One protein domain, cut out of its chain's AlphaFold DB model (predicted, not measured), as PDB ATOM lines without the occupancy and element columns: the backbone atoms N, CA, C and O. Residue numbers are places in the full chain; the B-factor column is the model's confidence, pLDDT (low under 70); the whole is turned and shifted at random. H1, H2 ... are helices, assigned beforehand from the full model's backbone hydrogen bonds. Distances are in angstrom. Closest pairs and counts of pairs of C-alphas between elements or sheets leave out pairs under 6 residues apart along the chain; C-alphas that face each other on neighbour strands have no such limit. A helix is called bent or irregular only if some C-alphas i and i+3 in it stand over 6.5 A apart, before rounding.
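What this domain is: This is residues 15 to 106 of the 348 residues of the protein "Transcription accessory protein (S1 RNA-binding domain)" of Crocosphaera watsonii WH 0402 (UniProt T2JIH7). One long bent helix, H3, makes a rod, and two short helices pack on it at separate places, H1 on arm H3b and H2 on arm H3a. Residues 93 to 106 stick out at one end. The 92 printed residues hold three named helices, H1, H2, H3 in chain order, and no named strand: all helix. The whole is extended, radius of gyration of the C-alphas 21.1 A, spanning 74 by 28 by 17 A.

How they stand to each other: Look first at H1, residues 15 to 25: it touches residues 84 to 92 alone of H3b, residues 73 to 104, closest at C-alphas Ile 17 and Ala 88, 6.5 A, at a steep tilt of 56 degrees, opposite ways. Next, H2, residues 37 to 48, touches H3a, residues 54 to 70, with 41 to 45 alone against 61 to 65 alone, closest at C-alphas Tyr 45 and Gln 61, 6.6 A, at a steep tilt of 54 degrees, opposite ways. H1 and H2 are apart. In H1, H2, H3a and H3b every O i to N i+4 pair is within hydrogen-bond range.

Where its parts are: Find C-alpha 15 at (40.998, -55.283, 27.916), where H1 begins its 15.2 A; H2 covers 16.2 A. H3, residues 54 to 104, was assigned as one helix by its hydrogen bonds but is bent: C-alphas 70 and 73 are 6.8 A apart, and its arms stand at a shallow tilt of 33 degrees, only just short of steep. H3a covers 24.3 A; H3b runs 46.1 A to C-alpha 104 at (22.216, -61.701, 40.245).

The domain as a whole: The C-alphas farthest apart, of Asn 53 and Ser 106, are 74.5 A apart. The link H1 to H2 is long, 11 residues. The printed part has no cut, and no printed residue is under 70 in pLDDT.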
ATOM      1  N   HIS A  15      40.251 -55.260  26.652       92.75
ATOM      2  CA  HIS A  15      40.998 -55.283  27.916       92.75
ATOM      3  C   HIS A  15      42.471 -54.874  27.749       92.75
ATOM      4  O   HIS A  15      43.039 -54.236  28.634       92.75
ATOM      5  N   ASN A  16      43.088 -55.176  26.600       95.25
ATOM      6  CA  ASN A  16      44.449 -54.734  26.303       95.25
ATOM      7  C   ASN A  16      44.493 -53.230  26.021       95.25
ATOM      8  O   ASN A  16      45.428 -52.571  26.464       95.25
ATOM      9  N   ILE A  17      43.495 -52.669  25.330       96.69
ATOM     10  CA  ILE A  17      43.396 -51.214  25.117       96.69
ATOM     11  C   ILE A  17      43.282 -50.486  26.462       96.69
ATOM     12  O   ILE A  17      44.030 -49.537  26.700       96.69
ATOM     13  N   LEU A  18      42.416 -50.964  27.363       97.00
ATOM     14  CA  LEU A  18      42.280 -50.401  28.711       97.00
ATOM     15  C   LEU A  18      43.592 -50.489  29.498       97.00
ATOM     16  O   LEU A  18      44.039 -49.489  30.054       97.00
ATOM     17  N   ALA A  19      44.255 -51.648  29.483       96.06
ATOM     18  CA  ALA A  19      45.537 -51.836  30.159       96.06
ATOM     19  C   ALA A  19      46.639 -50.913  29.609       96.06
ATOM     20  O   ALA A  19      47.420 -50.351  30.382       96.06
ATOM     21  N   LEU A  20      46.699 -50.735  28.285       96.38
ATOM     22  CA  LEU A  20      47.651 -49.833  27.637       96.38
ATOM     23  C   LEU A  20      47.402 -48.380  28.067       96.38
ATOM     24  O   LEU A  20      48.334 -47.710  28.514       96.38
ATOM     25  N   PHE A  21      46.159 -47.897  27.992       96.56
ATOM     26  CA  PHE A  21      45.827 -46.524  28.390       96.56
ATOM     27  C   PHE A  21      45.997 -46.272  29.886       96.56
ATOM     28  O   PHE A  21      46.456 -45.196  30.275       96.56
ATOM     29  N   ARG A  22      45.703 -47.266  30.726       96.50
ATOM     30  CA  ARG A  22      46.019 -47.207  32.152       96.50
ATOM     31  C   ARG A  22      47.522 -47.064  32.372       96.50
ATOM     32  O   ARG A  22      47.945 -46.154  33.076       96.50
ATOM     33  N   GLY A  23      48.330 -47.912  31.735       96.25
ATOM     34  CA  GLY A  23      49.788 -47.859  31.857       96.25
ATOM     35  C   GLY A  23      50.378 -46.525  31.393       96.25
ATOM     36  O   GLY A  23      51.351 -46.048  31.977       96.25
ATOM     37  N   GLU A  24      49.792 -45.908  30.368       96.12
ATOM     38  CA  GLU A  24      50.172 -44.563  29.930       96.12
ATOM     39  C   GLU A  24      49.750 -43.482  30.938       96.12
ATOM     40  O   GLU A  24      50.553 -42.615  31.281       96.12
ATOM     41  N   THR A  25      48.529 -43.563  31.474       95.81
ATOM     42  CA  THR A  25      48.007 -42.631  32.493       95.81
ATOM     43  C   THR A  25      48.835 -42.683  33.781       95.81
ATOM     44  O   THR A  25      49.169 -41.646  34.354       95.81
ATOM     45  N   GLU A  26      49.235 -43.886  34.197       96.56
ATOM     46  CA  GLU A  26      50.145 -44.134  35.323       96.56
ATOM     47  C   GLU A  26      51.616 -43.804  34.989       96.56
ATOM     48  O   GLU A  26      52.490 -43.936  35.844       96.56
ATOM     49  N   LYS A  27      51.904 -43.337  33.763       96.75
ATOM     50  CA  LYS A  27      53.237 -42.937  33.271       96.75
ATOM     51  C   LYS A  27      54.277 -44.064  33.280       96.75
ATOM     52  O   LYS A  27      55.476 -43.812  33.386       96.75
ATOM     53  N   ILE A  28      53.827 -45.309  33.155       97.00
ATOM     54  CA  ILE A  28      54.678 -46.508  33.131       97.00
ATOM     55  C   ILE A  28      55.127 -46.832  31.700       97.00
ATOM     56  O   ILE A  28      56.227 -47.350  31.493       97.00
ATOM     57  N   ILE A  29      54.279 -46.544  30.711       96.38
ATOM     58  CA  ILE A  29      54.560 -46.738  29.284       96.38
ATOM     59  C   ILE A  29      54.173 -45.489  28.487       96.38
ATOM     60  O   ILE A  29      53.472 -44.613  28.984       96.38
ATOM     61  N   SER A  30      54.620 -45.423  27.236       95.12
ATOM     62  CA  SER A  30      54.155 -44.436  26.259       95.12
ATOM     63  C   SER A  30      53.580 -45.173  25.057       95.12
ATOM     64  O   SER A  30      54.105 -46.220  24.674       95.12
ATOM     65  N   LEU A  31      52.488 -44.659  24.491       95.12
ATOM     66  CA  LEU A  31      51.830 -45.279  23.346       95.12
ATOM     67  C   LEU A  31      51.936 -44.368  22.128       95.12
ATOM     68  O   LEU A  31      51.468 -43.229  22.151       95.12
ATOM     69  N   SER A  32      52.466 -44.902  21.036       93.31
ATOM     70  CA  SER A  32      52.420 -44.285  19.713       93.31
ATOM     71  C   SER A  32      51.594 -45.149  18.760       93.31
ATOM     72  O   SER A  32      51.475 -46.360  18.934       93.31
ATOM     73  N   ILE A  33      50.993 -44.508  17.759       94.75
ATOM     74  CA  ILE A  33      50.377 -45.193  16.621       94.75
ATOM     75  C   ILE A  33      51.267 -44.896  15.424       94.75
ATOM     76  O   ILE A  33      51.472 -43.728  15.091       94.75
ATOM     77  N   ASP A  34      51.793 -45.954  14.824       92.38
ATOM     78  CA  ASP A  34      52.663 -45.879  13.657       92.38
ATOM     79  C   ASP A  34      51.893 -46.224  12.376       92.38
ATOM     80  O   ASP A  34      50.944 -47.015  12.405       92.38
ATOM     81  N   PHE A  35      52.275 -45.598  11.265       92.81
ATOM     82  CA  PHE A  35      51.680 -45.795   9.942       92.81
ATOM     83  C   PHE A  35      52.634 -45.309   8.841       92.81
ATOM     84  O   PHE A  35      53.531 -44.508   9.091       92.81
ATOM     85  N   ASP A  36      52.428 -45.759   7.599       94.12
ATOM     86  CA  ASP A  36      53.262 -45.349   6.464       94.12
ATOM     87  C   ASP A  36      52.991 -43.887   6.059       94.12
ATOM     88  O   ASP A  36      52.099 -43.573   5.266       94.12
ATOM     89  N   GLU A  37      53.787 -42.967   6.602       90.50
ATOM     90  CA  GLU A  37      53.719 -41.540   6.272       90.50
ATOM     91  C   GLU A  37      54.069 -41.233   4.811       90.50
ATOM     92  O   GLU A  37      53.607 -40.221   4.270       90.50
ATOM     93  N   THR A  38      54.870 -42.082   4.160       92.94
ATOM     94  CA  THR A  38      55.264 -41.885   2.758       92.94
ATOM     95  C   THR A  38      54.060 -42.099   1.857       92.94
ATOM     96  O   THR A  38      53.789 -41.266   0.988       92.94
ATOM     97  N   TYR A  39      53.300 -43.165   2.119       95.00
ATOM     98  CA  TYR A  39      52.036 -43.431   1.442       95.00
ATOM     99  C   TYR A  39      51.051 -42.265   1.608       95.00
ATOM    100  O   TYR A  39      50.541 -41.744   0.614       95.00
ATOM    101  N   ILE A  40      50.839 -41.792   2.842       93.69
ATOM    102  CA  ILE A  40      49.902 -40.689   3.120       93.69
ATOM    103  C   ILE A  40      50.340 -39.389   2.439       93.69
ATOM    104  O   ILE A  40      49.529 -38.699   1.822       93.69
ATOM    105  N   THR A  41      51.629 -39.060   2.499       92.12
ATOM    106  CA  THR A  41      52.161 -37.847   1.863       92.12
ATOM    107  C   THR A  41      52.008 -37.905   0.341       92.12
ATOM    108  O   THR A  41      51.599 -36.919  -0.275       92.12
ATOM    109  N   ALA A  42      52.298 -39.057  -0.274       94.44
ATOM    110  CA  ALA A  42      52.125 -39.258  -1.709       94.44
ATOM    111  C   ALA A  42      50.653 -39.135  -2.130       94.44
ATOM    112  O   ALA A  42      50.363 -38.468  -3.125       94.44
ATOM    113  N   TYR A  43      49.741 -39.715  -1.344       95.81
ATOM    114  CA  TYR A  43      48.298 -39.580  -1.534       95.81
ATOM    115  C   TYR A  43      47.862 -38.108  -1.499       95.81
ATOM    116  O   TYR A  43      47.300 -37.615  -2.473       95.81
ATOM    117  N   LEU A  44      48.213 -37.363  -0.444       95.25
ATOM    118  CA  LEU A  44      47.845 -35.946  -0.308       95.25
ATOM    119  C   LEU A  44      48.394 -35.086  -1.452       95.25
ATOM    120  O   LEU A  44      47.696 -34.220  -1.975       95.25
ATOM    121  N   TYR A  45      49.638 -35.326  -1.875       95.25
ATOM    122  CA  TYR A  45      50.211 -34.605  -3.011       95.25
ATOM    123  C   TYR A  45      49.472 -34.900  -4.317       95.25
ATOM    124  O   TYR A  45      49.291 -33.984  -5.117       95.25
ATOM    125  N   ASN A  46      49.070 -36.152  -4.544       95.56
ATOM    126  CA  ASN A  46      48.317 -36.536  -5.733       95.56
ATOM    127  C   ASN A  46      46.912 -35.918  -5.744       95.56
ATOM    128  O   ASN A  46      46.456 -35.436  -6.785       95.56
ATOM    129  N   GLU A  47      46.245 -35.899  -4.592       95.94
ATOM    130  CA  GLU A  47      44.879 -35.395  -4.468       95.94
ATOM    131  C   GLU A  47      44.801 -33.869  -4.541       95.94
ATOM    132  O   GLU A  47      43.987 -33.349  -5.303       95.94
ATOM    133  N   GLU A  48      45.700 -33.147  -3.878       95.62
ATOM    134  CA  GLU A  48      45.584 -31.688  -3.745       95.62
ATOM    135  C   GLU A  48      46.387 -30.904  -4.800       95.62
ATOM    136  O   GLU A  48      46.003 -29.803  -5.204       95.62
ATOM    137  N   ILE A  49      47.509 -31.441  -5.298       95.88
ATOM    138  CA  ILE A  49      48.410 -30.691  -6.191       95.88
ATOM    139  C   ILE A  49      48.189 -31.077  -7.656       95.88
ATOM    140  O   ILE A  49      48.779 -32.026  -8.168       95.88
ATOM    141  N   LYS A  50      47.407 -30.270  -8.383       95.56
ATOM    142  CA  LYS A  50      47.120 -30.495  -9.818       95.56
ATOM    143  C   LYS A  50      48.013 -29.709 -10.789       95.56
ATOM    144  O   LYS A  50      47.959 -29.917 -12.001       95.56
ATOM    145  N   THR A  51      48.841 -28.793 -10.285       94.19
ATOM    146  CA  THR A  51      49.700 -27.945 -11.128       94.19
ATOM    147  C   THR A  51      50.929 -28.685 -11.661       94.19
ATOM    148  O   THR A  51      51.550 -29.493 -10.971       94.19
ATOM    149  N   LYS A  52      51.330 -28.353 -12.896       93.88
ATOM    150  CA  LYS A  52      52.577 -28.830 -13.524       93.88
ATOM    151  C   LYS A  52      53.763 -27.884 -13.292       93.88
ATOM    152  O   LYS A  52      54.899 -28.248 -13.594       93.88
ATOM    153  N   ASN A  53      53.526 -26.678 -12.764       97.50
ATOM    154  CA  ASN A  53      54.595 -25.725 -12.473       97.50
ATOM    155  C   ASN A  53      55.431 -26.216 -11.280       97.50
ATOM    156  O   ASN A  53      54.907 -26.407 -10.183       97.50
ATOM    157  N   LYS A  54      56.743 -26.386 -11.487       95.31
ATOM    158  CA  LYS A  54      57.654 -26.959 -10.483       95.31
ATOM    159  C   LYS A  54      57.772 -26.115  -9.207       95.31
ATOM    160  O   LYS A  54      57.784 -26.688  -8.123       95.31
ATOM    161  N   GLY A  55      57.833 -24.786  -9.323       96.00
ATOM    162  CA  GLY A  55      57.986 -23.890  -8.170       96.00
ATOM    163  C   GLY A  55      56.738 -23.868  -7.290       96.00
ATOM    164  O   GLY A  55      56.827 -24.047  -6.077       96.00
ATOM    165  N   ILE A  56      55.563 -23.751  -7.915       95.38
ATOM    166  CA  ILE A  56      54.274 -23.782  -7.207       95.38
ATOM    167  C   ILE A  56      54.039 -25.161  -6.574       95.38
ATOM    168  O   ILE A  56      53.619 -25.248  -5.421       95.38
ATOM    169  N   LYS A  57      54.368 -26.247  -7.288       96.44
ATOM    170  CA  LYS A  57      54.292 -27.612  -6.749       96.44
ATOM    171  C   LYS A  57      55.144 -27.775  -5.489       96.44
ATOM    172  O   LYS A  57      54.630 -28.274  -4.495       96.44
ATOM    173  N   ALA A  58      56.404 -27.332  -5.502       96.56
ATOM    174  CA  ALA A  58      57.290 -27.438  -4.339       96.56
ATOM    175  C   ALA A  58      56.768 -26.644  -3.127       96.56
ATOM    176  O   ALA A  58      56.816 -27.139  -2.001       96.56
ATOM    177  N   PHE A  59      56.214 -25.450  -3.364       96.69
ATOM    178  CA  PHE A  59      55.583 -24.639  -2.323       96.69
ATOM    179  C   PHE A  59      54.351 -25.324  -1.706       96.69
ATOM    180  O   PHE A  59      54.226 -25.384  -0.485       96.69
ATOM    181  N   TYR A  60      53.459 -25.903  -2.518       96.88
ATOM    182  CA  TYR A  60      52.316 -26.650  -1.979       96.88
ATOM    183  C   TYR A  60      52.733 -27.930  -1.256       96.88
ATOM    184  O   TYR A  60      52.139 -28.267  -0.236       96.88
ATOM    185  N   GLN A  61      53.772 -28.625  -1.726       96.19
ATOM    186  CA  GLN A  61      54.293 -29.808  -1.039       96.19
ATOM    187  C   GLN A  61      54.797 -29.470   0.370       96.19
ATOM    188  O   GLN A  61      54.451 -30.174   1.319       96.19
ATOM    189  N   SER A  62      55.566 -28.386   0.538       96.38
ATOM    190  CA  SER A  62      56.039 -27.976   1.868       96.38
ATOM    191  C   SER A  62      54.887 -27.546   2.780       96.38
ATOM    192  O   SER A  62      54.852 -27.948   3.943       96.38
ATOM    193  N   MET A  63      53.913 -26.807   2.242       95.94
ATOM    194  CA  MET A  63      52.718 -26.381   2.971       95.94
ATOM    195  C   MET A  63      51.860 -27.567   3.432       95.94
ATOM    196  O   MET A  63      51.480 -27.630   4.600       95.94
ATOM    197  N   LEU A  64      51.581 -28.528   2.544       96.06
ATOM    198  CA  LEU A  64      50.816 -29.732   2.883       96.06
ATOM    199  C   LEU A  64      51.553 -30.585   3.911       96.06
ATOM    200  O   LEU A  64      50.925 -31.082   4.842       96.06
ATOM    201  N   LYS A  65      52.880 -30.716   3.793       95.00
ATOM    202  CA  LYS A  65      53.688 -31.447   4.774       95.00
ATOM    203  C   LYS A  65      53.640 -30.798   6.161       95.00
ATOM    204  O   LYS A  65      53.518 -31.526   7.147       95.00
ATOM    205  N   ASP A  66      53.731 -29.468   6.261       95.81
ATOM    206  CA  ASP A  66      53.576 -28.760   7.544       95.81
ATOM    207  C   ASP A  66      52.161 -28.939   8.108       95.81
ATOM    208  O   ASP A  66      51.999 -29.377   9.248       95.81
ATOM    209  N   SER A  67      51.138 -28.680   7.287       95.75
ATOM    210  CA  SER A  67      49.732 -28.807   7.678       95.75
ATOM    211  C   SER A  67      49.402 -30.219   8.172       95.75
ATOM    212  O   SER A  67      48.814 -30.393   9.244       95.75
ATOM    213  N   PHE A  68      49.863 -31.244   7.448       95.19
ATOM    214  CA  PHE A  68      49.675 -32.631   7.841       95.19
ATOM    215  C   PHE A  68      50.328 -32.930   9.191       95.19
ATOM    216  O   PHE A  68      49.650 -33.391  10.104       95.19
ATOM    217  N   ASN A  69      51.618 -32.630   9.354       94.50
ATOM    218  CA  ASN A  69      52.354 -33.007  10.562       94.50
ATOM    219  C   ASN A  69      51.923 -32.230  11.808       94.50
ATOM    220  O   ASN A  69      51.868 -32.800  12.897       94.50
ATOM    221  N   ARG A  70      51.631 -30.936  11.662       96.44
ATOM    222  CA  ARG A  70      51.355 -30.052  12.797       96.44
ATOM    223  C   ARG A  70      49.884 -30.035  13.200       96.44
ATOM    224  O   ARG A  70      49.594 -29.834  14.377       96.44
ATOM    225  N   LEU A  71      48.965 -30.226  12.251       95.69
ATOM    226  CA  LEU A  71      47.530 -30.036  12.480       95.69
ATOM    227  C   LEU A  71      46.737 -31.330  12.278       95.69
ATOM    228  O   LEU A  71      46.090 -31.801  13.215       95.69
ATOM    229  N   ILE A  72      46.814 -31.927  11.085       94.25
ATOM    230  CA  ILE A  72      45.949 -33.057  10.704       94.25
ATOM    231  C   ILE A  72      46.328 -34.323  11.477       94.25
ATOM    232  O   ILE A  72      45.485 -34.910  12.155       94.25
ATOM    233  N   LYS A  73      47.605 -34.723  11.441       94.81
ATOM    234  CA  LYS A  73      48.114 -35.941  12.085       94.81
ATOM    235  C   LYS A  73      47.821 -35.967  13.592       94.81
ATOM    236  O   LYS A  73      47.239 -36.953  14.038       94.81
ATOM    237  N   PRO A  74      48.129 -34.928  14.396       95.12
ATOM    238  CA  PRO A  74      47.799 -34.940  15.820       95.12
ATOM    239  C   PRO A  74      46.294 -35.030  16.089       95.12
ATOM    240  O   PRO A  74      45.892 -35.664  17.063       95.12
ATOM    241  N   SER A  75      45.461 -34.416  15.241       96.44
ATOM    242  CA  SER A  75      44.004 -34.501  15.372       96.44
ATOM    243  C   SER A  75      43.495 -35.916  15.107       96.44
ATOM    244  O   SER A  75      42.827 -36.480  15.971       96.44
ATOM    245  N   LEU A  76      43.891 -36.518  13.982       95.12
ATOM    246  CA  LEU A  76      43.500 -37.883  13.614       95.12
ATOM    247  C   LEU A  76      43.996 -38.913  14.632       95.12
ATOM    248  O   LEU A  76      43.262 -39.821  15.001       95.12
ATOM    249  N   LEU A  77      45.220 -38.759  15.143       95.38
ATOM    250  CA  LEU A  77      45.746 -39.648  16.178       95.38
ATOM    251  C   LEU A  77      44.923 -39.579  17.470       95.38
ATOM    252  O   LEU A  77      44.661 -40.616  18.077       95.38
ATOM    253  N   ARG A  78      44.499 -38.382  17.894       95.69
ATOM    254  CA  ARG A  78      43.598 -38.237  19.049       95.69
ATOM    255  C   ARG A  78      42.238 -38.868  18.782       95.69
ATOM    256  O   ARG A  78      41.725 -39.552  19.660       95.69
ATOM    257  N   GLU A  79      41.688 -38.663  17.591       96.94
ATOM    258  CA  GLU A  79      40.391 -39.205  17.189       96.94
ATOM    259  C   GLU A  79      40.401 -40.735  17.167       96.94
ATOM    260  O   GLU A  79      39.583 -41.353  17.839       96.94
ATOM    261  N   VAL A  80      41.396 -41.352  16.521       96.19
ATOM    262  CA  VAL A  80      41.566 -42.813  16.510       96.19
ATOM    263  C   VAL A  80      41.704 -43.353  17.932       96.19
ATOM    264  O   VAL A  80      41.093 -44.358  18.278       96.19
ATOM    265  N   ARG A  81      42.482 -42.698  18.801       96.25
ATOM    266  CA  ARG A  81      42.623 -43.147  20.196       96.25
ATOM    267  C   ARG A  81      41.316 -43.046  20.973       96.25
ATOM    268  O   ARG A  81      41.002 -43.972  21.718       96.25
ATOM    269  N   ALA A  82      40.579 -41.951  20.807       96.44
ATOM    270  CA  ALA A  82      39.288 -41.750  21.453       96.44
ATOM    271  C   ALA A  82      38.260 -42.783  20.972       96.44
ATOM    272  O   ALA A  82      37.603 -43.408  21.797       96.44
ATOM    273  N   ASP A  83      38.193 -43.035  19.663       97.12
ATOM    274  CA  ASP A  83      37.343 -44.073  19.076       97.12
ATOM    275  C   ASP A  83      37.660 -45.456  19.662       97.12
ATOM    276  O   ASP A  83      36.784 -46.145  20.190       97.12
ATOM    277  N   ARG A  84      38.944 -45.830  19.691       97.06
ATOM    278  CA  ARG A  84      39.376 -47.110  20.265       97.06
ATOM    279  C   ARG A  84      39.119 -47.215  21.767       97.06
ATOM    280  O   ARG A  84      38.799 -48.312  22.226       97.06
ATOM    281  N   LYS A  85      39.232 -46.118  22.525       96.88
ATOM    282  CA  LYS A  85      38.851 -46.077  23.948       96.88
ATOM    283  C   LYS A  85      37.355 -46.308  24.114       96.88
ATOM    284  O   LYS A  85      36.977 -47.176  24.890       96.88
ATOM    285  N   ASN A  86      36.533 -45.572  23.372       97.75
ATOM    286  CA  ASN A  86      35.077 -45.661  23.453       97.75
ATOM    287  C   ASN A  86      34.593 -47.070  23.102       97.75
ATOM    288  O   ASN A  86      33.789 -47.646  23.828       97.75
ATOM    289  N   TRP A  87      35.136 -47.661  22.034       97.81
ATOM    290  CA  TRP A  87      34.862 -49.052  21.684       97.81
ATOM    291  C   TRP A  87      35.256 -50.020  22.809       97.81
ATOM    292  O   TRP A  87      34.465 -50.884  23.181       97.81
ATOM    293  N   ALA A  88      36.457 -49.869  23.381       97.88
ATOM    294  CA  ALA A  88      36.919 -50.745  24.457       97.88
ATOM    295  C   ALA A  88      36.051 -50.633  25.722       97.88
ATOM    296  O   ALA A  88      35.824 -51.642  26.393       97.88
ATOM    297  N   ASP A  89      35.557 -49.431  26.026       97.75
ATOM    298  CA  ASP A  89      34.639 -49.184  27.140       97.75
ATOM    299  C   ASP A  89      33.310 -49.890  26.923       97.75
ATOM    300  O   ASP A  89      32.879 -50.624  27.805       97.75
ATOM    301  N   LEU A  90      32.703 -49.732  25.745       97.94
ATOM    302  CA  LEU A  90      31.429 -50.373  25.416       97.94
ATOM    303  C   LEU A  90      31.515 -51.901  25.506       97.94
ATOM    304  O   LEU A  90      30.698 -52.521  26.183       97.94
ATOM    305  N   GLU A  91      32.533 -52.509  24.892       97.50
ATOM    306  CA  GLU A  91      32.722 -53.967  24.926       97.50
ATOM    307  C   GLU A  91      32.975 -54.496  26.348       97.50
ATOM    308  O   GLU A  91      32.447 -55.539  26.751       97.50
ATOM    309  N   SER A  92      33.777 -53.774  27.136       96.94
ATOM    310  CA  SER A  92      34.086 -54.182  28.512       96.94
ATOM    311  C   SER A  92      32.871 -54.024  29.423       96.94
ATOM    312  O   SER A  92      32.580 -54.932  30.196       96.94
ATOM    313  N   ILE A  93      32.125 -52.921  29.296       97.38
ATOM    314  CA  ILE A  93      30.894 -52.690  30.062       97.38
ATOM    315  C   ILE A  93      29.844 -53.752  29.728       97.38
ATOM    316  O   ILE A  93      29.286 -54.331  30.652       97.38
ATOM    317  N   ASN A  94      29.654 -54.100  28.453       97.38
ATOM    318  CA  ASN A  94      28.763 -55.196  28.062       97.38
ATOM    319  C   ASN A  94      29.171 -56.532  28.719       97.38
ATOM    320  O   ASN A  94      28.332 -57.283  29.210       97.38
ATOM    321  N   THR A  95      30.475 -56.813  28.814       96.81
ATOM    322  CA  THR A  95      30.966 -57.995  29.548       96.81
ATOM    323  C   THR A  95      30.639 -57.908  31.045       96.81
ATOM    324  O   THR A  95      30.248 -58.903  31.655       96.81
ATOM    325  N   PHE A  96      30.768 -56.726  31.652       96.50
ATOM    326  CA  PHE A  96      30.442 -56.509  33.063       96.50
ATOM    327  C   PHE A  96      28.942 -56.658  33.352       96.50
ATOM    328  O   PHE A  96      28.587 -57.220  34.387       96.50
ATOM    329  N   GLU A  97      28.072 -56.210  32.444       97.69
ATOM    330  CA  GLU A  97      26.621 -56.421  32.522       97.69
ATOM    331  C   GLU A  97      26.276 -57.914  32.519       97.69
ATOM    332  O   GLU A  97      25.510 -58.372  33.368       97.69
ATOM    333  N   ILE A  98      26.883 -58.691  31.612       97.19
ATOM    334  CA  ILE A  98      26.692 -60.148  31.539       97.19
ATOM    335  C   ILE A  98      27.125 -60.807  32.853       97.19
ATOM    336  O   ILE A  98      26.346 -61.552  33.450       97.19
ATOM    337  N   ASN A  99      28.317 -60.478  33.353       95.62
ATOM    338  CA  ASN A  99      28.831 -61.036  34.608       95.62
ATOM    339  C   ASN A  99      27.946 -60.666  35.810       95.62
ATOM    340  O   ASN A  99      27.681 -61.503  36.676       95.62
ATOM    341  N   LEU A 100      27.466 -59.418  35.875       96.38
ATOM    342  CA  LEU A 100      26.550 -58.982  36.926       96.38
ATOM    343  C   LEU A 100      25.226 -59.742  36.846       96.38
ATOM    344  O   LEU A 100      24.717 -60.197  37.868       96.38
ATOM    345  N   ARG A 101      24.679 -59.908  35.638       97.44
ATOM    346  CA  ARG A 101      23.446 -60.662  35.408       97.44
ATOM    347  C   ARG A 101      23.581 -62.114  35.861       97.44
ATOM    348  O   ARG A 101      22.684 -62.604  36.537       97.44
ATOM    349  N   GLU A 102      24.678 -62.791  35.525       95.75
ATOM    350  CA  GLU A 102      24.940 -64.165  35.980       95.75
ATOM    351  C   GLU A 102      24.999 -64.261  37.508       95.75
ATOM    352  O   GLU A 102      24.433 -65.180  38.107       95.75
ATOM    353  N   LEU A 103      25.625 -63.278  38.156       94.25
ATOM    354  CA  LEU A 103      25.704 -63.232  39.610       94.25
ATOM    355  C   LEU A 103      24.327 -62.988  40.256       94.25
ATOM    356  O   LEU A 103      23.961 -63.676  41.207       94.25
ATOM    357  N   LEU A 104      23.548 -62.039  39.731       96.12
ATOM    358  CA  LEU A 104      22.216 -61.701  40.245       96.12
ATOM    359  C   LEU A 104      21.189 -62.814  40.013       96.12
ATOM    360  O   LEU A 104      20.296 -63.001  40.833       96.12
ATOM    361  N   LEU A 105      21.303 -63.542  38.901       96.06
ATOM    362  CA  LEU A 105      20.413 -64.649  38.540       96.06
ATOM    363  C   LEU A 105      20.967 -66.017  38.951       96.06
ATOM    364  O   LEU A 105      20.457 -67.048  38.505       96.06
ATOM    365  N   SER A 106      21.997 -66.035  39.798       95.00
ATOM    366  CA  SER A 106      22.490 -67.271  40.394       95.00
ATOM    367  C   SER A 106      21.348 -67.979  41.141       95.00
ATOM    368  O   SER A 106      20.563 -67.311  41.822       95.00
TER     369      SER A 106